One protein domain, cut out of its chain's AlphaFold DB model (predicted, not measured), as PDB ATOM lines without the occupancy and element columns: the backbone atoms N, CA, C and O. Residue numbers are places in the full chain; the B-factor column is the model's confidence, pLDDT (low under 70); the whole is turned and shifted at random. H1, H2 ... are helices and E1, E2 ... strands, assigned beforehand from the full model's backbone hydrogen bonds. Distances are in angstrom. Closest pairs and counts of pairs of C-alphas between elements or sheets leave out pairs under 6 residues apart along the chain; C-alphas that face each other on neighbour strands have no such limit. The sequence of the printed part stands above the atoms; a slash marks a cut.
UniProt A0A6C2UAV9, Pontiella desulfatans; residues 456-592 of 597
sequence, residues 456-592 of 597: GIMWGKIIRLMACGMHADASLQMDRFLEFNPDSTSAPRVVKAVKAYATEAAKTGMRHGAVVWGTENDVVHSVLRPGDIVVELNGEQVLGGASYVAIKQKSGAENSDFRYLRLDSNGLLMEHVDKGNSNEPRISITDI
ATOM      1  N   GLY A 456     -43.987 -23.248 -24.454       84.81
ATOM      2  CA  GLY A 456     -43.561 -22.273 -25.458       84.81
ATOM      3  C   GLY A 456     -43.687 -20.829 -24.966       84.81
ATOM      4  O   GLY A 456     -42.786 -20.019 -25.187       84.81
ATOM      5  N   ILE A 457     -44.761 -20.515 -24.232       87.88
ATOM      6  CA  ILE A 457     -44.974 -19.199 -23.607       87.88
ATOM      7  C   ILE A 457     -43.946 -18.961 -22.500       87.88
ATOM      8  O   ILE A 457     -43.356 -17.880 -22.433       87.88
ATOM      9  N   MET A 458     -43.695 -19.971 -21.659       91.50
ATOM     10  CA  MET A 458     -42.674 -19.877 -20.618       91.50
ATOM     11  C   MET A 458     -41.303 -19.555 -21.218       91.50
ATOM     12  O   MET A 458     -40.589 -18.675 -20.737       91.50
ATOM     13  N   TRP A 459     -40.947 -20.238 -22.305       88.88
ATOM     14  CA  TRP A 459     -39.681 -19.990 -22.974       88.88
ATOM     15  C   TRP A 459     -39.617 -18.598 -23.609       88.88
ATOM     16  O   TRP A 459     -38.602 -17.919 -23.472       88.88
ATOM     17  N   GLY A 460     -40.708 -18.117 -24.214       87.94
ATOM     18  CA  GLY A 460     -40.799 -16.744 -24.720       87.94
ATOM     19  C   GLY A 460     -40.512 -15.690 -23.642       87.94
ATOM     20  O   GLY A 460     -39.710 -14.785 -23.864       87.94
ATOM     21  N   LYS A 461     -41.072 -15.856 -22.435       91.56
ATOM     22  CA  LYS A 461     -40.786 -14.981 -21.279       91.56
ATOM     23  C   LYS A 461     -39.301 -14.993 -20.884       91.56
ATOM     24  O   LYS A 461     -38.735 -13.946 -20.573       91.56
ATOM     25  N   ILE A 462     -38.652 -16.161 -20.920       90.44
ATOM     26  CA  ILE A 462     -37.215 -16.304 -20.631       90.44
ATOM     27  C   ILE A 462     -36.365 -15.575 -21.680       90.44
ATOM     28  O   ILE A 462     -35.431 -14.856 -21.318       90.44
ATOM     29  N   ILE A 463     -36.677 -15.745 -22.967       87.69
ATOM     30  CA  ILE A 463     -35.942 -15.087 -24.056       87.69
ATOM     31  C   ILE A 463     -36.099 -13.566 -23.982       87.69
ATOM     32  O   ILE A 463     -35.110 -12.853 -24.147       87.69
ATOM     33  N   ARG A 464     -37.288 -13.065 -23.629       86.88
ATOM     34  CA  ARG A 464     -37.527 -11.631 -23.425       86.88
ATOM     35  C   ARG A 464     -36.659 -11.044 -22.309       86.88
ATOM     36  O   ARG A 464     -36.035 -10.003 -22.499       86.88
ATOM     37  N   LEU A 465     -36.530 -11.741 -21.174       87.19
ATOM     38  CA  LEU A 465     -35.603 -11.337 -20.103       87.19
ATOM     39  C   LEU A 465     -34.147 -11.304 -20.584       87.19
ATOM     40  O   LEU A 465     -33.404 -10.386 -20.236       87.19
ATOM     41  N   MET A 466     -33.732 -12.276 -21.402       84.38
ATOM     42  CA  MET A 466     -32.389 -12.274 -21.988       84.38
ATOM     43  C   MET A 466     -32.175 -11.122 -22.977       84.38
ATOM     44  O   MET A 466     -31.096 -10.529 -22.970       84.38
ATOM     45  N   ALA A 467     -33.178 -10.775 -23.787       80.19
ATOM     46  CA  ALA A 467     -33.116  -9.652 -24.725       80.19
ATOM     47  C   ALA A 467     -32.965  -8.303 -23.999       80.19
ATOM     48  O   ALA A 467     -32.192  -7.447 -24.437       80.19
ATOM     49  N   CYS A 468     -33.611  -8.155 -22.838       80.19
ATOM     50  CA  CYS A 468     -33.474  -6.991 -21.958       80.19
ATOM     51  C   CYS A 468     -32.171  -6.975 -21.130       80.19
ATOM     52  O   CYS A 468     -31.993  -6.083 -20.309       80.19
ATOM     53  N   GLY A 469     -31.265  -7.949 -21.298       79.62
ATOM     54  CA  GLY A 469     -30.018  -8.035 -20.523       79.62
ATOM     55  C   GLY A 469     -30.197  -8.500 -19.071       79.62
ATOM     56  O   GLY A 469     -29.229  -8.558 -18.312       79.62
ATOM     57  N   MET A 470     -31.408  -8.904 -18.674       85.38
ATOM     58  CA  MET A 470     -31.742  -9.370 -17.323       85.38
ATOM     59  C   MET A 470     -31.335 -10.845 -17.132       85.38
ATOM     60  O   MET A 470     -32.148 -11.710 -16.797       85.38
ATOM     61  N   HIS A 471     -30.058 -11.165 -17.369       85.69
ATOM     62  CA  HIS A 471     -29.547 -12.543 -17.430       85.69
ATOM     63  C   HIS A 471     -29.718 -13.327 -16.117       85.69
ATOM     64  O   HIS A 471     -29.965 -14.535 -16.146       85.69
ATOM     65  N   ALA A 472     -29.623 -12.656 -14.967       85.88
ATOM     66  CA  ALA A 472     -29.841 -13.282 -13.662       85.88
ATOM     67  C   ALA A 472     -31.311 -13.693 -13.464       85.88
ATOM     68  O   ALA A 472     -31.586 -14.826 -13.063       85.88
ATOM     69  N   ASP A 473     -32.250 -12.805 -13.808       89.50
ATOM     70  CA  ASP A 473     -33.689 -13.081 -13.760       89.50
ATOM     71  C   ASP A 473     -34.076 -14.185 -14.758       89.50
ATOM     72  O   ASP A 473     -34.809 -15.111 -14.399       89.50
ATOM     73  N   ALA A 474     -33.522 -14.151 -15.977       89.50
ATOM     74  CA  ALA A 474     -33.711 -15.202 -16.975       89.50
ATOM     75  C   ALA A 474     -33.212 -16.565 -16.465       89.50
ATOM     76  O   ALA A 474     -33.924 -17.560 -16.570       89.50
ATOM     77  N   SER A 475     -32.026 -16.610 -15.845       90.25
ATOM     78  CA  SER A 475     -31.471 -17.837 -15.259       90.25
ATOM     79  C   SER A 475     -32.366 -18.411 -14.155       90.25
ATOM     80  O   SER A 475     -32.522 -19.631 -14.084       90.25
ATOM     81  N   LEU A 476     -32.971 -17.558 -13.322       92.12
ATOM     82  CA  LEU A 476     -33.928 -17.981 -12.295       92.12
ATOM     83  C   LEU A 476     -35.207 -18.562 -12.917       92.12
ATOM     84  O   LEU A 476     -35.700 -19.596 -12.467       92.12
ATOM     85  N   GLN A 477     -35.743 -17.923 -13.963       94.19
ATOM     86  CA  GLN A 477     -36.914 -18.451 -14.668       94.19
ATOM     87  C   GLN A 477     -36.596 -19.761 -15.406       94.19
ATOM     88  O   GLN A 477     -37.445 -20.643 -15.457       94.19
ATOM     89  N   MET A 478     -35.371 -19.952 -15.906       93.25
ATOM     90  CA  MET A 478     -34.942 -21.230 -16.487       93.25
ATOM     91  C   MET A 478     -34.919 -22.377 -15.465       93.25
ATOM     92  O   MET A 478     -35.229 -23.508 -15.830       93.25
ATOM     93  N   ASP A 479     -34.577 -22.113 -14.198       93.88
ATOM     94  CA  ASP A 479     -34.667 -23.137 -13.144       93.88
ATOM     95  C   ASP A 479     -36.130 -23.513 -12.873       93.88
ATOM     96  O   ASP A 479     -36.471 -24.695 -12.858       93.88
ATOM     97  N   ARG A 480     -37.022 -22.516 -12.791       93.69
ATOM     98  CA  ARG A 480     -38.476 -22.741 -12.671       93.69
ATOM     99  C   ARG A 480     -39.059 -23.492 -13.864       93.69
ATOM    100  O   ARG A 480     -39.933 -24.334 -13.692       93.69
ATOM    101  N   PHE A 481     -38.565 -23.224 -15.070       93.88
ATOM    102  CA  PHE A 481     -38.979 -23.946 -16.270       93.88
ATOM    103  C   PHE A 481     -38.706 -25.450 -16.145       93.88
ATOM    104  O   PHE A 481     -39.564 -26.248 -16.516       93.88
ATOM    105  N   LEU A 482     -37.554 -25.845 -15.587       93.19
ATOM    106  CA  LEU A 482     -37.240 -27.255 -15.323       93.19
ATOM    107  C   LEU A 482     -38.143 -27.854 -14.239       93.19
ATOM    108  O   LEU A 482     -38.567 -28.999 -14.373       93.19
ATOM    109  N   GLU A 483     -38.456 -27.089 -13.191       92.88
ATOM    110  CA  GLU A 483     -39.375 -27.518 -12.128       92.88
ATOM    111  C   GLU A 483     -40.797 -27.760 -12.652       92.88
ATOM    112  O   GLU A 483     -41.436 -28.736 -12.261       92.88
ATOM    113  N   PHE A 484     -41.288 -26.900 -13.550       92.25
ATOM    114  CA  PHE A 484     -42.629 -27.013 -14.132       92.25
ATOM    115  C   PHE A 484     -42.716 -28.032 -15.274       92.25
ATOM    116  O   PHE A 484     -43.810 -28.479 -15.605       92.25
ATOM    117  N   ASN A 485     -41.580 -28.447 -15.848       89.75
ATOM    118  CA  ASN A 485     -41.520 -29.390 -16.969       89.75
ATOM    119  C   ASN A 485     -40.616 -30.606 -16.667       89.75
ATOM    120  O   ASN A 485     -39.669 -30.865 -17.420       89.75
ATOM    121  N   PRO A 486     -40.889 -31.385 -15.599       88.56
ATOM    122  CA  PRO A 486     -40.006 -32.465 -15.150       88.56
ATOM    123  C   PRO A 486     -39.912 -33.636 -16.140       88.56
ATOM    124  O   PRO A 486     -38.904 -34.341 -16.164       88.56
ATOM    125  N   ASP A 487     -40.933 -33.827 -16.978       86.56
ATOM    126  CA  ASP A 487     -41.004 -34.929 -17.944       86.56
ATOM    127  C   ASP A 487     -40.236 -34.642 -19.250       86.56
ATOM    128  O   ASP A 487     -40.105 -35.517 -20.110       86.56
ATOM    129  N   SER A 488     -39.702 -33.426 -19.423       84.38
ATOM    130  CA  SER A 488     -38.964 -33.053 -20.631       84.38
ATOM    131  C   SER A 488     -37.549 -33.632 -20.636       84.38
ATOM    132  O   SER A 488     -36.691 -33.280 -19.827       84.38
ATOM    133  N   THR A 489     -37.267 -34.494 -21.611       83.56
ATOM    134  CA  THR A 489     -35.960 -35.153 -21.763       83.56
ATOM    135  C   THR A 489     -34.874 -34.221 -22.308       83.56
ATOM    136  O   THR A 489     -33.689 -34.417 -22.018       83.56
ATOM    137  N   SER A 490     -35.244 -33.197 -23.084       85.50
ATOM    138  CA  SER A 490     -34.306 -32.256 -23.705       85.50
ATOM    139  C   SER A 490     -34.093 -30.968 -22.907       85.50
ATOM    140  O   SER A 490     -32.986 -30.418 -22.950       85.50
ATOM    141  N   ALA A 491     -35.087 -30.516 -22.130       88.38
ATOM    142  CA  ALA A 491     -35.032 -29.250 -21.393       88.38
ATOM    143  C   ALA A 491     -33.789 -29.082 -20.495       88.38
ATOM    144  O   ALA A 491     -33.167 -28.020 -20.572       88.38
ATOM    145  N   PRO A 492     -33.331 -30.089 -19.718       91.06
ATOM    146  CA  PRO A 492     -32.143 -29.928 -18.874       91.06
ATOM    147  C   PRO A 492     -30.874 -29.584 -19.663       91.06
ATOM    148  O   PRO A 492     -30.028 -28.821 -19.193       91.06
ATOM    149  N   ARG A 493     -30.727 -30.135 -20.877       89.25
ATOM    150  CA  ARG A 493     -29.569 -29.860 -21.742       89.25
ATOM    151  C   ARG A 493     -29.660 -28.474 -22.363       89.25
ATOM    152  O   ARG A 493     -28.668 -27.749 -22.351       89.25
ATOM    153  N   VAL A 494     -30.844 -28.112 -22.850       90.31
ATOM    154  CA  VAL A 494     -31.109 -26.803 -23.456       90.31
ATOM    155  C   VAL A 494     -30.894 -25.685 -22.443       90.31
ATOM    156  O   VAL A 494     -30.109 -24.778 -22.701       90.31
ATOM    157  N   VAL A 495     -31.487 -25.786 -21.249       92.06
ATOM    158  CA  VAL A 495     -31.315 -24.790 -20.179       92.06
ATOM    159  C   VAL A 495     -29.842 -24.613 -19.814       92.06
ATOM    160  O   VAL A 495     -29.366 -23.484 -19.702       92.06
ATOM    161  N   LYS A 496     -29.084 -25.709 -19.678       91.19
ATOM    162  CA  LYS A 496     -27.658 -25.628 -19.337       91.19
ATOM    163  C   LYS A 496     -26.845 -24.904 -20.418       91.19
ATOM    164  O   LYS A 496     -25.991 -24.088 -20.083       91.19
ATOM    165  N   ALA A 497     -27.122 -25.182 -21.692       90.19
ATOM    166  CA  ALA A 497     -26.452 -24.522 -22.810       90.19
ATOM    167  C   ALA A 497     -26.809 -23.032 -22.906       90.19
ATOM    168  O   ALA A 497     -25.927 -22.196 -23.075       90.19
ATOM    169  N   VAL A 498     -28.082 -22.683 -22.719       89.69
ATOM    170  CA  VAL A 498     -28.554 -21.295 -22.810       89.69
ATOM    171  C   VAL A 498     -28.050 -20.451 -21.630       89.69
ATOM    172  O   VAL A 498     -27.688 -19.295 -21.823       89.69
ATOM    173  N   LYS A 499     -27.906 -21.023 -20.425       89.62
ATOM    174  CA  LYS A 499     -27.236 -20.349 -19.292       89.62
ATOM    175  C   LYS A 499     -25.759 -20.049 -19.573       89.62
ATOM    176  O   LYS A 499     -25.272 -18.964 -19.242       89.62
ATOM    177  N   ALA A 500     -25.048 -20.998 -20.184       88.88
ATOM    178  CA  ALA A 500     -23.663 -20.787 -20.603       88.88
ATOM    179  C   ALA A 500     -23.580 -19.687 -21.673       88.88
ATOM    180  O   ALA A 500     -22.773 -18.767 -21.539       88.88
ATOM    181  N   TYR A 501     -24.494 -19.713 -22.647       87.00
ATOM    182  CA  TYR A 501     -24.609 -18.685 -23.679       87.00
ATOM    183  C   TYR A 501     -24.866 -17.299 -23.088       87.00
ATOM    184  O   TYR A 501     -24.160 -16.364 -23.434       87.00
ATOM    185  N   ALA A 502     -25.805 -17.151 -22.148       82.19
ATOM    186  CA  ALA A 502     -26.090 -15.864 -21.508       82.19
ATOM    187  C   ALA A 502     -24.852 -15.267 -20.812       82.19
ATOM    188  O   ALA A 502     -24.601 -14.066 -20.885       82.19
ATOM    189  N   THR A 503     -24.040 -16.120 -20.178       82.50
ATOM    190  CA  THR A 503     -22.793 -15.708 -19.513       82.50
ATOM    191  C   THR A 503     -21.729 -15.257 -20.515       82.50
ATOM    192  O   THR A 503     -20.953 -14.342 -20.237       82.50
ATOM    193  N   GLU A 504     -21.660 -15.909 -21.672       80.19
ATOM    194  CA  GLU A 504     -20.713 -15.583 -22.736       80.19
ATOM    195  C   GLU A 504     -21.153 -14.363 -23.552       80.19
ATOM    196  O   GLU A 504     -20.335 -13.487 -23.832       80.19
ATOM    197  N   ALA A 505     -22.445 -14.244 -23.851       73.94
ATOM    198  CA  ALA A 505     -23.058 -13.099 -24.512       73.94
ATOM    199  C   ALA A 505     -22.831 -11.804 -23.718       73.94
ATOM    200  O   ALA A 505     -22.460 -10.789 -24.303       73.94
ATOM    201  N   ALA A 506     -22.931 -11.854 -22.385       68.69
ATOM    202  CA  ALA A 506     -22.622 -10.720 -21.513       68.69
ATOM    203  C   ALA A 506     -21.153 -10.253 -21.599       68.69
ATOM    204  O   ALA A 506     -20.855  -9.099 -21.308       68.69
ATOM    205  N   LYS A 507     -20.223 -11.134 -21.998       76.12
ATOM    206  CA  LYS A 507     -18.790 -10.814 -22.143       76.12
ATOM    207  C   LYS A 507     -18.403 -10.416 -23.566       76.12
ATOM    208  O   LYS A 507     -17.504  -9.603 -23.743       76.12
ATOM    209  N   THR A 508     -19.020 -11.044 -24.563       72.62
ATOM    210  CA  THR A 508     -18.611 -10.971 -25.977       72.62
ATOM    211  C   THR A 508     -19.516 -10.083 -26.827       72.62
ATOM    212  O   THR A 508     -19.124  -9.692 -27.921       72.62
ATOM    213  N   GLY A 509     -20.724  -9.762 -26.348       68.38
ATOM    214  CA  GLY A 509     -21.728  -9.016 -27.107       68.38
ATOM    215  C   GLY A 509     -22.457  -9.842 -28.175       68.38
ATOM    216  O   GLY A 509     -23.177  -9.266 -28.989       68.38
ATOM    217  N   MET A 510     -22.298 -11.171 -28.199       71.06
ATOM    218  CA  MET A 510     -22.995 -12.052 -29.144       71.06
ATOM    219  C   MET A 510     -24.515 -12.035 -28.897       71.06
ATOM    220  O   MET A 510     -24.977 -12.326 -27.795       71.06
ATOM    221  N   ARG A 511     -25.309 -11.700 -29.925       72.81
ATOM    222  CA  ARG A 511     -26.780 -11.559 -29.833       72.81
ATOM    223  C   ARG A 511     -27.555 -12.356 -30.888       72.81
ATOM    224  O   ARG A 511     -28.639 -11.950 -31.287       72.81
ATOM    225  N   HIS A 512     -27.004 -13.463 -31.377       82.81
ATOM    226  CA  HIS A 512     -27.618 -14.217 -32.467       82.81
ATOM    227  C   HIS A 512     -27.440 -15.727 -32.304       82.81
ATOM    228  O   HIS A 512     -26.429 -16.195 -31.787       82.81
ATOM    229  N   GLY A 513     -28.418 -16.487 -32.792       87.12
ATOM    230  CA  GLY A 513     -28.357 -17.942 -32.858       87.12
ATOM    231  C   GLY A 513     -29.709 -18.607 -32.616       87.12
ATOM    232  O   GLY A 513     -30.657 -17.988 -32.128       87.12
ATOM    233  N   ALA A 514     -29.798 -19.890 -32.955       89.62
ATOM    234  CA  ALA A 514     -30.984 -20.712 -32.722       89.62
ATOM    235  C   ALA A 514     -30.620 -21.956 -31.905       89.62
ATOM    236  O   ALA A 514     -29.740 -22.722 -32.301       89.62
ATOM    237  N   VAL A 515     -31.294 -22.167 -30.773       91.25
ATOM    238  CA  VAL A 515     -31.055 -23.328 -29.909       91.25
ATOM    239  C   VAL A 515     -31.882 -24.524 -30.361       91.25
ATOM    240  O   VAL A 515     -33.074 -24.404 -30.641       91.25
ATOM    241  N   VAL A 516     -31.252 -25.694 -30.419       91.44
ATOM    242  CA  VAL A 516     -31.884 -26.958 -30.805       91.44
ATOM    243  C   VAL A 516     -32.583 -27.583 -29.600       91.44
ATOM    244  O   VAL A 516     -31.944 -27.913 -28.604       91.44
ATOM    245  N   TRP A 517     -33.889 -27.804 -29.705       88.38
ATOM    246  CA  TRP A 517     -34.720 -28.436 -28.674       88.38
ATOM    247  C   TRP A 517     -34.869 -29.943 -28.837       88.38
ATOM    248  O   TRP A 517     -35.042 -30.665 -27.857       88.38
ATOM    249  N   GLY A 518     -34.822 -30.429 -30.071       85.31
ATOM    250  CA  GLY A 518     -35.149 -31.812 -30.379       85.31
ATOM    251  C   GLY A 518     -35.100 -32.086 -31.868       85.31
ATOM    252  O   GLY A 518     -34.859 -31.192 -32.679       85.31
ATOM    253  N   THR A 519     -35.347 -33.338 -32.213       81.25
ATOM    254  CA  THR A 519     -35.438 -33.815 -33.589       81.25
ATOM    255  C   THR A 519     -36.806 -34.442 -33.827       81.25
ATOM    256  O   THR A 519     -37.470 -34.919 -32.909       81.25
ATOM    257  N   GLU A 520     -37.256 -34.419 -35.073       78.75
ATOM    258  CA  GLU A 520     -38.525 -34.998 -35.492       78.75
ATOM    259  C   GLU A 520     -38.540 -36.506 -35.206       78.75
ATOM    260  O   GLU A 520     -37.627 -37.236 -35.598       78.75
ATOM    261  N   ASN A 521     -39.589 -36.962 -34.514       74.94
ATOM    262  CA  ASN A 521     -39.780 -38.354 -34.088       74.94
ATOM    263  C   ASN A 521     -38.617 -38.933 -33.253       74.94
ATOM    264  O   ASN A 521     -38.365 -40.135 -33.328       74.94
ATOM    265  N   ASP A 522     -37.880 -38.094 -32.512       71.56
ATOM    266  CA  ASP A 522     -36.706 -38.488 -31.713       71.56
ATOM    267  C   ASP A 522     -35.594 -39.188 -32.523       71.56
ATOM    268  O   ASP A 522     -34.740 -39.899 -31.984       71.56
ATOM    269  N   VAL A 523     -35.567 -38.979 -33.846       79.62
ATOM    270  CA  VAL A 523     -34.530 -39.540 -34.719       79.62
ATOM    271  C   VAL A 523     -33.224 -38.793 -34.485       79.62
ATOM    272  O   VAL A 523     -33.177 -37.568 -34.559       79.62
ATOM    273  N   VAL A 524     -32.136 -39.515 -34.224       77.81
ATOM    274  CA  VAL A 524     -30.822 -38.905 -33.978       77.81
ATOM    275  C   VAL A 524     -30.342 -38.161 -35.228       77.81
ATOM    276  O   VAL A 524     -30.162 -38.762 -36.287       77.81
ATOM    277  N   HIS A 525     -30.103 -36.857 -35.099       86.12
ATOM    278  CA  HIS A 525     -29.481 -36.058 -36.153       86.12
ATOM    279  C   HIS A 525     -27.983 -36.375 -36.230       86.12
ATOM    280  O   HIS A 525     -27.318 -36.563 -35.210       86.12
ATOM    281  N   SER A 526     -27.426 -36.396 -37.440       82.81
ATOM    282  CA  SER A 526     -26.014 -36.732 -37.703       82.81
ATOM    283  C   SER A 526     -24.997 -35.771 -37.084       82.81
ATOM    284  O   SER A 526     -23.826 -36.118 -36.976       82.81
ATOM    285  N   VAL A 527     -25.437 -34.577 -36.687       86.81
ATOM    286  CA  VAL A 527     -24.579 -33.444 -36.317       86.81
ATOM    287  C   VAL A 527     -25.113 -32.800 -35.044       86.81
ATOM    288  O   VAL A 527     -24.451 -32.854 -34.008       86.81
ATOM    289  N   LEU A 528     -26.326 -32.248 -35.114       90.06
ATOM    290  CA  LEU A 528     -26.928 -31.449 -34.052       90.06
ATOM    291  C   LEU A 528     -27.553 -32.308 -32.948       90.06
ATOM    292  O   LEU A 528     -28.018 -33.425 -33.163       90.06
ATOM    293  N   ARG A 529     -27.573 -31.776 -31.734       89.88
ATOM    294  CA  ARG A 529     -28.120 -32.401 -30.531       89.88
ATOM    295  C   ARG A 529     -28.925 -31.365 -29.750       89.88
ATOM    296  O   ARG A 529     -28.625 -30.176 -29.846       89.88
ATOM    297  N   PRO A 530     -29.906 -31.789 -28.934       90.75
ATOM    298  CA  PRO A 530     -30.593 -30.868 -28.041       90.75
ATOM    299  C   PRO A 530     -29.606 -30.109 -27.143       90.75
ATOM    300  O   PRO A 530     -28.788 -30.736 -26.461       90.75
ATOM    301  N   GLY A 531     -29.703 -28.782 -27.152       88.88
ATOM    302  CA  GLY A 531     -28.806 -27.848 -26.472       88.88
ATOM    303  C   GLY A 531     -27.702 -27.248 -27.347       88.88
ATOM    304  O   GLY A 531     -27.032 -26.331 -26.886       88.88
ATOM    305  N   ASP A 532     -27.512 -27.699 -28.588       93.38
ATOM    306  CA  ASP A 532     -26.607 -27.006 -29.510       93.38
ATOM    307  C   ASP A 532     -27.209 -25.669 -29.959       93.38
ATOM    308  O   ASP A 532     -28.423 -25.559 -30.147       93.38
ATOM    309  N   ILE A 533     -26.361 -24.661 -30.163       92.06
ATOM    310  CA  ILE A 533     -26.766 -23.320 -30.604       92.06
ATOM    311  C   ILE A 533     -26.178 -23.075 -31.987       92.06
ATOM    312  O   ILE A 533     -24.967 -22.935 -32.137       92.06
ATOM    313  N   VAL A 534     -27.020 -23.037 -33.012       91.81
ATOM    314  CA  VAL A 534     -26.593 -22.817 -34.397       91.81
ATOM    315  C   VAL A 534     -26.386 -21.322 -34.624       91.81
ATOM    316  O   VAL A 534     -27.316 -20.542 -34.429       91.81
ATOM    317  N   VAL A 535     -25.181 -20.938 -35.050       90.12
ATOM    318  CA  VAL A 535     -24.785 -19.534 -35.280       90.12
ATOM    319  C   VAL A 535     -24.555 -19.217 -36.760       90.12
ATOM    320  O   VAL A 535     -24.712 -18.067 -37.167       90.12
ATOM    321  N   GLU A 536     -24.243 -20.224 -37.579       91.12
ATOM    322  CA  GLU A 536     -24.080 -20.104 -39.034       91.12
ATOM    323  C   GLU A 536     -24.589 -21.378 -39.723       91.12
ATOM    324  O   GLU A 536     -24.415 -22.491 -39.214       91.12
ATOM    325  N   LEU A 537     -25.194 -21.216 -40.896       89.81
ATOM    326  CA  LEU A 537     -25.626 -22.300 -41.769       89.81
ATOM    327  C   LEU A 537     -25.234 -21.958 -43.208       89.81
ATOM    328  O   LEU A 537     -25.628 -20.918 -43.726       89.81
ATOM    329  N   ASN A 538     -24.466 -22.832 -43.862       88.00
ATOM    330  CA  ASN A 538     -23.998 -22.661 -45.245       88.00
ATOM    331  C   ASN A 538     -23.262 -21.329 -45.505       88.00
ATOM    332  O   ASN A 538     -23.367 -20.760 -46.590       88.00
ATOM    333  N   GLY A 539     -22.518 -20.822 -44.517       84.81
ATOM    334  CA  GLY A 539     -21.820 -19.537 -44.621       84.81
ATOM    335  C   GLY A 539     -22.694 -18.307 -44.348       84.81
ATOM    336  O   GLY A 539     -22.179 -17.192 -44.365       84.81
ATOM    337  N   GLU A 540     -23.996 -18.484 -44.093       88.94
ATOM    338  CA  GLU A 540     -24.925 -17.411 -43.732       88.94
ATOM    339  C   GLU A 540     -25.197 -17.418 -42.219       88.94
ATOM    340  O   GLU A 540     -25.418 -18.467 -41.608       88.94
ATOM    341  N   GLN A 541     -25.177 -16.237 -41.597       89.00
ATOM    342  CA  GLN A 541     -25.384 -16.085 -40.158       89.00
ATOM    343  C   GLN A 541     -26.824 -16.446 -39.773       89.00
ATOM    344  O   GLN A 541     -27.787 -15.932 -40.345       89.00
ATOM    345  N   VAL A 542     -26.971 -17.300 -38.762       88.00
ATOM    346  CA  VAL A 542     -28.272 -17.637 -38.184       88.00
ATOM    347  C   VAL A 542     -28.566 -16.633 -37.079       88.00
ATOM    348  O   VAL A 542     -27.953 -16.653 -36.012       88.00
ATOM    349  N   LEU A 543     -29.511 -15.740 -37.356       84.00
ATOM    350  CA  LEU A 543     -29.967 -14.726 -36.411       84.00
ATOM    351  C   LEU A 543     -31.016 -15.262 -35.421       84.00
ATOM    352  O   LEU A 543     -31.135 -14.745 -34.317       84.00
ATOM    353  N   GLY A 544     -31.721 -16.325 -35.811       85.62
ATOM    354  CA  GLY A 544     -32.785 -17.011 -35.071       85.62
ATOM    355  C   GLY A 544     -33.422 -18.126 -35.915       85.62
ATOM    356  O   GLY A 544     -33.005 -18.389 -37.048       85.62
ATOM    357  N   GLY A 545     -34.456 -18.781 -35.407       83.94
ATOM    358  CA  GLY A 545     -35.179 -19.885 -36.032       83.94
ATOM    359  C   GLY A 545     -35.802 -19.532 -37.382       83.94
ATOM    360  O   GLY A 545     -35.697 -20.320 -38.322       83.94
ATOM    361  N   ALA A 546     -36.359 -18.327 -37.540       84.12
ATOM    362  CA  ALA A 546     -36.885 -17.875 -38.833       84.12
ATOM    363  C   ALA A 546     -35.781 -17.785 -39.903       84.12
ATOM    364  O   ALA A 546     -35.946 -18.294 -41.014       84.12
ATOM    365  N   SER A 547     -34.625 -17.207 -39.549       85.50
ATOM    366  CA  SER A 547     -33.469 -17.132 -40.453       85.50
ATOM    367  C   SER A 547     -32.913 -18.518 -40.787       85.50
ATOM    368  O   SER A 547     -32.617 -18.790 -41.945       85.50
ATOM    369  N   TYR A 548     -32.877 -19.438 -39.814       87.00
ATOM    370  CA  TYR A 548     -32.486 -20.825 -40.049       87.00
ATOM    371  C   TYR A 548     -33.394 -21.490 -41.093       87.00
ATOM    372  O   TYR A 548     -32.908 -22.098 -42.048       87.00
ATOM    373  N   VAL A 549     -34.717 -21.355 -40.940       85.69
ATOM    374  CA  VAL A 549     -35.692 -21.934 -41.875       85.69
ATOM    375  C   VAL A 549     -35.537 -21.323 -43.267       85.69
ATOM    376  O   VAL A 549     -35.530 -22.063 -44.251       85.69
ATOM    377  N   ALA A 550     -35.359 -20.004 -43.361       85.75
ATOM    378  CA  ALA A 550     -35.160 -19.308 -44.629       85.75
ATOM    379  C   ALA A 550     -33.880 -19.768 -45.353       85.75
ATOM    380  O   ALA A 550     -33.935 -20.115 -46.535       85.75
ATOM    381  N   ILE A 551     -32.749 -19.851 -44.641       86.25
ATOM    382  CA  ILE A 551     -31.467 -20.325 -45.191       86.25
ATOM    383  C   ILE A 551     -31.598 -21.781 -45.668       86.25
ATOM    384  O   ILE A 551     -31.143 -22.128 -46.764       86.25
ATOM    385  N   LYS A 552     -32.284 -22.635 -44.896       81.81
ATOM    386  CA  LYS A 552     -32.491 -24.051 -45.239       81.81
ATOM    387  C   LYS A 552     -33.424 -24.240 -46.442       81.81
ATOM    388  O   LYS A 552     -33.168 -25.100 -47.278       81.81
ATOM    389  N   GLN A 553     -34.461 -23.411 -46.590       83.56
ATOM    390  CA  GLN A 553     -35.327 -23.414 -47.780       83.56
ATOM    391  C   GLN A 553     -34.595 -22.928 -49.037       83.56
ATOM    392  O   GLN A 553     -34.788 -23.493 -50.112       83.56
ATOM    393  N   LYS A 554     -33.732 -21.913 -48.902       81.25
ATOM    394  CA  LYS A 554     -32.922 -21.353 -49.997       81.25
ATOM    395  C   LYS A 554     -31.873 -22.339 -50.522       81.25
ATOM    396  O   LYS A 554     -31.600 -22.352 -51.718       81.25
ATOM    397  N   SER A 555     -31.302 -23.157 -49.639       69.50
ATOM    398  CA  SER A 555     -30.175 -24.049 -49.953       69.50
ATOM    399  C   SER A 555     -30.580 -25.412 -50.543       69.50
ATOM    400  O   SER A 555     -29.727 -26.125 -51.065       69.50
ATOM    401  N   GLY A 556     -31.864 -25.791 -50.495       63.12
ATOM    402  CA  GLY A 556     -32.326 -27.119 -50.929       63.12
ATOM    403  C   GLY A 556     -31.920 -28.261 -49.976       63.12
ATOM    404  O   GLY A 556     -31.410 -28.025 -48.887       63.12
ATOM    405  N   ALA A 557     -32.176 -29.516 -50.368       55.75
ATOM    406  CA  ALA A 557     -31.895 -30.719 -49.560       55.75
ATOM    407  C   ALA A 557     -30.441 -31.237 -49.676       55.75
ATOM    408  O   ALA A 557     -30.172 -32.399 -49.375       55.75
ATOM    409  N   GLU A 558     -29.506 -30.415 -50.155       60.53
ATOM    410  CA  GLU A 558     -28.088 -30.781 -50.249       60.53
ATOM    411  C   GLU A 558     -27.344 -30.477 -48.932       60.53
ATOM    412  O   GLU A 558     -27.857 -29.765 -48.066       60.53
ATOM    413  N   ASN A 559     -26.170 -31.097 -48.745       66.56
ATOM    414  CA  ASN A 559     -25.401 -31.104 -47.491       66.56
ATOM    415  C   ASN A 559     -25.338 -29.722 -46.812       66.56
ATOM    416  O   ASN A 559     -24.923 -28.742 -47.428       66.56
ATOM    417  N   SER A 560     -25.726 -29.665 -45.535       80.50
ATOM    418  CA  SER A 560     -25.742 -28.437 -44.729       80.50
ATOM    419  C   SER A 560     -24.428 -28.268 -43.963       80.50
ATOM    420  O   SER A 560     -24.115 -29.093 -43.113       80.50
ATOM    421  N   ASP A 561     -23.664 -27.212 -44.218       87.62
ATOM    422  CA  ASP A 561     -22.474 -26.877 -43.428       87.62
ATOM    423  C   ASP A 561     -22.914 -26.082 -42.184       87.62
ATOM    424  O   ASP A 561     -23.371 -24.942 -42.294       87.62
ATOM    425  N   PHE A 562     -22.807 -26.681 -40.996       89.88
ATOM    426  CA  PHE A 562     -23.218 -26.064 -39.732       89.88
ATOM    427  C   PHE A 562     -22.023 -25.465 -38.997       89.88
ATOM    428  O   PHE A 562     -21.034 -26.166 -38.782       89.88
ATOM    429  N   ARG A 563     -22.159 -24.228 -38.502       92.38
ATOM    430  CA  ARG A 563     -21.362 -23.722 -37.376       92.38
ATOM    431  C   ARG A 563     -22.259 -23.585 -36.156       92.38
ATOM    432  O   ARG A 563     -23.283 -22.896 -36.203       92.38
ATOM    433  N   TYR A 564     -21.890 -24.251 -35.072       92.75
ATOM    434  CA  TYR A 564     -22.700 -24.295 -33.863       92.75
ATOM    435  C   TYR A 564     -21.836 -24.317 -32.604       92.75
ATOM    436  O   TYR A 564     -20.691 -24.764 -32.620       92.75
ATOM    437  N   LEU A 565     -22.409 -23.842 -31.505       92.00
ATOM    438  CA  LEU A 565     -21.822 -23.896 -30.178       92.00
ATOM    439  C   LEU A 565     -22.382 -25.103 -29.429       92.00
ATOM    440  O   LEU A 565     -23.599 -25.306 -29.390       92.00
ATOM    441  N   ARG A 566     -21.501 -25.895 -28.818       93.38
ATOM    442  CA  ARG A 566     -21.874 -27.054 -28.001       93.38
ATOM    443  C   ARG A 566     -21.245 -26.968 -26.625       93.38
ATOM    444  O   ARG A 566     -20.073 -26.642 -26.483       93.38
ATOM    445  N   LEU A 567     -22.031 -27.330 -25.619       91.44
ATOM    446  CA  LEU A 567     -21.568 -27.380 -24.243       91.44
ATOM    447  C   LEU A 567     -20.622 -28.570 -24.015       91.44
ATOM    448  O   LEU A 567     -20.996 -29.722 -24.256       91.44
ATOM    449  N   ASP A 568     -19.422 -28.297 -23.513       89.19
ATOM    450  CA  ASP A 568     -18.440 -29.313 -23.141       89.19
ATOM    451  C   ASP A 568     -18.692 -29.894 -21.729       89.19
ATOM    452  O   ASP A 568     -19.640 -29.540 -21.017       89.19
ATOM    453  N   SER A 569     -17.828 -30.817 -21.291       84.62
ATOM    454  CA  SER A 569     -17.906 -31.416 -19.950       84.62
ATOM    455  C   SER A 569     -17.638 -30.429 -18.810       84.62
ATOM    456  O   SER A 569     -18.051 -30.691 -17.681       84.62
ATOM    457  N   ASN A 570     -16.968 -29.311 -19.092       83.19
ATOM    458  CA  ASN A 570     -16.637 -28.263 -18.129       83.19
ATOM    459  C   ASN A 570     -17.719 -27.172 -18.053       83.19
ATOM    460  O   ASN A 570     -17.648 -26.306 -17.186       83.19
ATOM    461  N   GLY A 571     -18.738 -27.230 -18.919       83.19
ATOM    462  CA  GLY A 571     -19.812 -26.241 -18.978       83.19
ATOM    463  C   GLY A 571     -19.473 -25.001 -19.808       83.19
ATOM    464  O   GLY A 571     -20.126 -23.977 -19.628       83.19
ATOM    465  N   LEU A 572     -18.481 -25.084 -20.695       85.38
ATOM    466  CA  LEU A 572     -18.126 -24.036 -21.650       85.38
ATOM    467  C   LEU A 572     -18.716 -24.350 -23.025       85.38
ATOM    468  O   LEU A 572     -18.794 -25.514 -23.424       85.38
ATOM    469  N   LEU A 573     -19.138 -23.315 -23.747       89.25
ATOM    470  CA  LEU A 573     -19.555 -23.445 -25.137       89.25
ATOM    471  C   LEU A 573     -18.318 -23.461 -26.034       89.25
ATOM    472  O   LEU A 573     -17.479 -22.567 -25.978       89.25
ATOM    473  N   MET A 574     -18.208 -24.501 -26.849       90.69
ATOM    474  CA  MET A 574     -17.136 -24.669 -27.821       90.69
ATOM    475  C   MET A 574     -17.714 -24.577 -29.225       90.69
ATOM    476  O   MET A 574     -18.775 -25.140 -29.499       90.69
ATOM    477  N   GLU A 575     -17.015 -23.875 -30.111       91.75
ATOM    478  CA  GLU A 575     -17.402 -23.776 -31.513       91.75
ATOM    479  C   GLU A 575     -17.047 -25.058 -32.275       91.75
ATOM    480  O   GLU A 575     -15.947 -25.604 -32.151       91.75
ATOM    481  N   HIS A 576     -17.989 -25.520 -33.091       92.75
ATOM    482  CA  HIS A 576     -17.852 -26.671 -33.969       92.75
ATOM    483  C   HIS A 576     -18.296 -26.320 -35.387       92.75
ATOM    484  O   HIS A 576     -19.247 -25.563 -35.583       92.75
ATOM    485  N   VAL A 577     -17.616 -26.913 -36.370       91.50
ATOM    486  CA  VAL A 577     -17.973 -26.828 -37.787       91.50
ATOM    487  C   VAL A 577     -18.065 -28.241 -38.340       91.50
ATOM    488  O   VAL A 577     -17.052 -28.930 -38.423       91.50
ATOM    489  N   ASP A 578     -19.268 -28.662 -38.725       90.75
ATOM    490  CA  ASP A 578     -19.530 -30.015 -39.220       90.75
ATOM    491  C   ASP A 578     -20.447 -29.988 -40.444       90.75
ATOM    492  O   ASP A 578     -21.316 -29.125 -40.582       90.75
ATOM    493  N   LYS A 579     -20.271 -30.976 -41.327       85.56
ATOM    494  CA  LYS A 579     -21.101 -31.143 -42.521       85.56
ATOM    495  C   LYS A 579     -22.237 -32.117 -42.252       85.56
ATOM    496  O   LYS A 579     -22.010 -33.258 -41.852       85.56
ATOM    497  N   GLY A 580     -23.447 -31.652 -42.503       75.81
ATOM    498  CA  GLY A 580     -24.672 -32.421 -42.462       75.81
ATOM    499  C   GLY A 580     -24.938 -33.206 -43.740       75.81
ATOM    500  O   GLY A 580     -24.428 -32.877 -44.811       75.81
ATOM    501  N   ASN A 581     -25.767 -34.240 -43.624       73.25
ATOM    502  CA  ASN A 581     -26.134 -35.114 -44.739       73.25
ATOM    503  C   ASN A 581     -27.448 -34.665 -45.401       73.25
ATOM    504  O   ASN A 581     -28.310 -34.064 -44.767       73.25
ATOM    505  N   SER A 582     -27.666 -35.060 -46.656       61.94
ATOM    506  CA  SER A 582     -28.867 -34.724 -47.443       61.94
ATOM    507  C   SER A 582     -30.201 -35.302 -46.929       61.94
ATOM    508  O   SER A 582     -31.238 -35.095 -47.552       61.94
ATOM    509  N   ASN A 583     -30.202 -36.076 -45.835       67.19
ATOM    510  CA  ASN A 583     -31.385 -36.784 -45.323       67.19
ATOM    511  C   ASN A 583     -31.533 -36.652 -43.796       67.19
ATOM    512  O   ASN A 583     -31.785 -37.628 -43.089       67.19
ATOM    513  N   GLU A 584     -31.296 -35.447 -43.282       71.81
ATOM    514  CA  GLU A 584     -31.376 -35.142 -41.853       71.81
ATOM    515  C   GLU A 584     -32.821 -35.010 -41.355       71.81
ATOM    516  O   GLU A 584     -33.655 -34.410 -42.043       71.81
ATOM    517  N   PRO A 585     -33.134 -35.525 -40.148       76.38
ATOM    518  CA  PRO A 585     -34.439 -35.311 -39.534       76.38
ATOM    519  C   PRO A 585     -34.654 -33.817 -39.275       76.38
ATOM    520  O   PRO A 585     -33.702 -33.084 -38.985       76.38
ATOM    521  N   ARG A 586     -35.905 -33.343 -39.351       80.31
ATOM    522  CA  ARG A 586     -36.200 -31.950 -38.995       80.31
ATOM    523  C   ARG A 586     -35.846 -31.715 -37.533       80.31
ATOM    524  O   ARG A 586     -35.995 -32.603 -36.699       80.31
ATOM    525  N   ILE A 587     -35.379 -30.515 -37.226       84.56
ATOM    526  CA  ILE A 587     -35.062 -30.112 -35.859       84.56
ATOM    527  C   ILE A 587     -36.131 -29.159 -35.344       84.56
ATOM    528  O   ILE A 587     -36.653 -28.335 -36.096       84.56
ATOM    529  N   SER A 588     -36.439 -29.272 -34.057       84.44
ATOM    530  CA  SER A 588     -37.154 -28.240 -33.320       84.44
ATOM    531  C   SER A 588     -36.128 -27.231 -32.821       84.44
ATOM    532  O   SER A 588     -35.151 -27.625 -32.178       84.44
ATOM    533  N   ILE A 589     -36.315 -25.958 -33.154       86.00
ATOM    534  CA  ILE A 589     -35.412 -24.865 -32.786       86.00
ATOM    535  C   ILE A 589     -36.197 -23.680 -32.254       86.00
ATOM    536  O   ILE A 589     -37.323 -23.438 -32.687       86.00
ATOM    537  N   THR A 590     -35.558 -22.917 -31.376       83.50
ATOM    538  CA  THR A 590     -36.107 -21.668 -30.851       83.50
ATOM    539  C   THR A 590     -35.032 -20.593 -30.836       83.50
ATOM    540  O   THR A 590     -33.837 -20.889 -30.772       83.50
ATOM    541  N   ASP A 591     -35.463 -19.343 -30.897       83.94
ATOM    542  CA  ASP A 591     -34.581 -18.186 -30.833       83.94
ATOM    543  C   ASP A 591     -33.892 -18.127 -29.470       83.94
ATOM    544  O   ASP A 591     -34.491 -18.436 -28.435       83.94
ATOM    545  N   ILE A 592     -32.613 -17.749 -29.476       75.69
ATOM    546  CA  ILE A 592     -31.853 -17.510 -28.244       75.69
ATOM    547  C   ILE A 592     -31.852 -16.028 -27.841       75.69
ATOM    548  O   ILE A 592     -31.497 -15.701 -26.712       75.69
TER     549      ILE A 592
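AT A GLANCE: This is residues 456 to 592 of the 597 residues of a protein of Pontiella desulfatans (UniProt A0A6C2UAV9). A strongly twisted sheet of five strands has three helices, H1, H2 and H3, side by side, up and down, at one end, with H3 packed across its strands. A fourth helix, H4, packs along another part of the sheet. The 137 printed residues include four named helices and five named strands, in the order H1 H2 H3 E1 E2 H4 E3 E4 E5; the antiparallel sheet runs E4 E3 E2 E1 E5, class mixed. It is compact, radius of gyration of the C-alphas 14.4 A, spanning 41 by 34 by 29 A.

HOW THE PARTS SIT: H1, residues 456 to 467, and H2, 471 to 484, touch as a hairpin, closest C-alphas Ile 462 and Ala 474, 5.2 A. H2 forms another with H3, 491 to 508, closest C-alphas Met 478 and Val 495, 6.3 A. H3 lies over E3, 561 to 567, at a height over the sheet of 8.0 A, two layers, helix on strands. E1, 514 to 519, and E2, 533 to 537, are a hairpin; N 534 and O 514 are 2.8 A apart, within hydrogen-bond range. H4, 545 to 555, is on the sheet at a height of 9.2 A. E4, 573 to 579, is E3's hairpin partner; N 576 and O 564 are 2.8 A apart. E5, 587 to 591, is antiparallel to E1; N 517 and O 588 are 2.8 A apart. Every O i to N i+4 pair is within range in H1, H2 and H4; 13 of 14 in H3.

IN THESE COORDINATES: C-alpha 456 begins H1 at (-43.561, -22.273, -25.458); C-alpha 591 ends E5 at (-34.581, -18.186, -30.833). H3 measures 25.0 A, E3 19.2 A.

THE WHOLE: The printed part has no cut. The link E1 to E2 is long. Residues 506, 509, 555 to 559, 582 and 583 have pLDDT under 70.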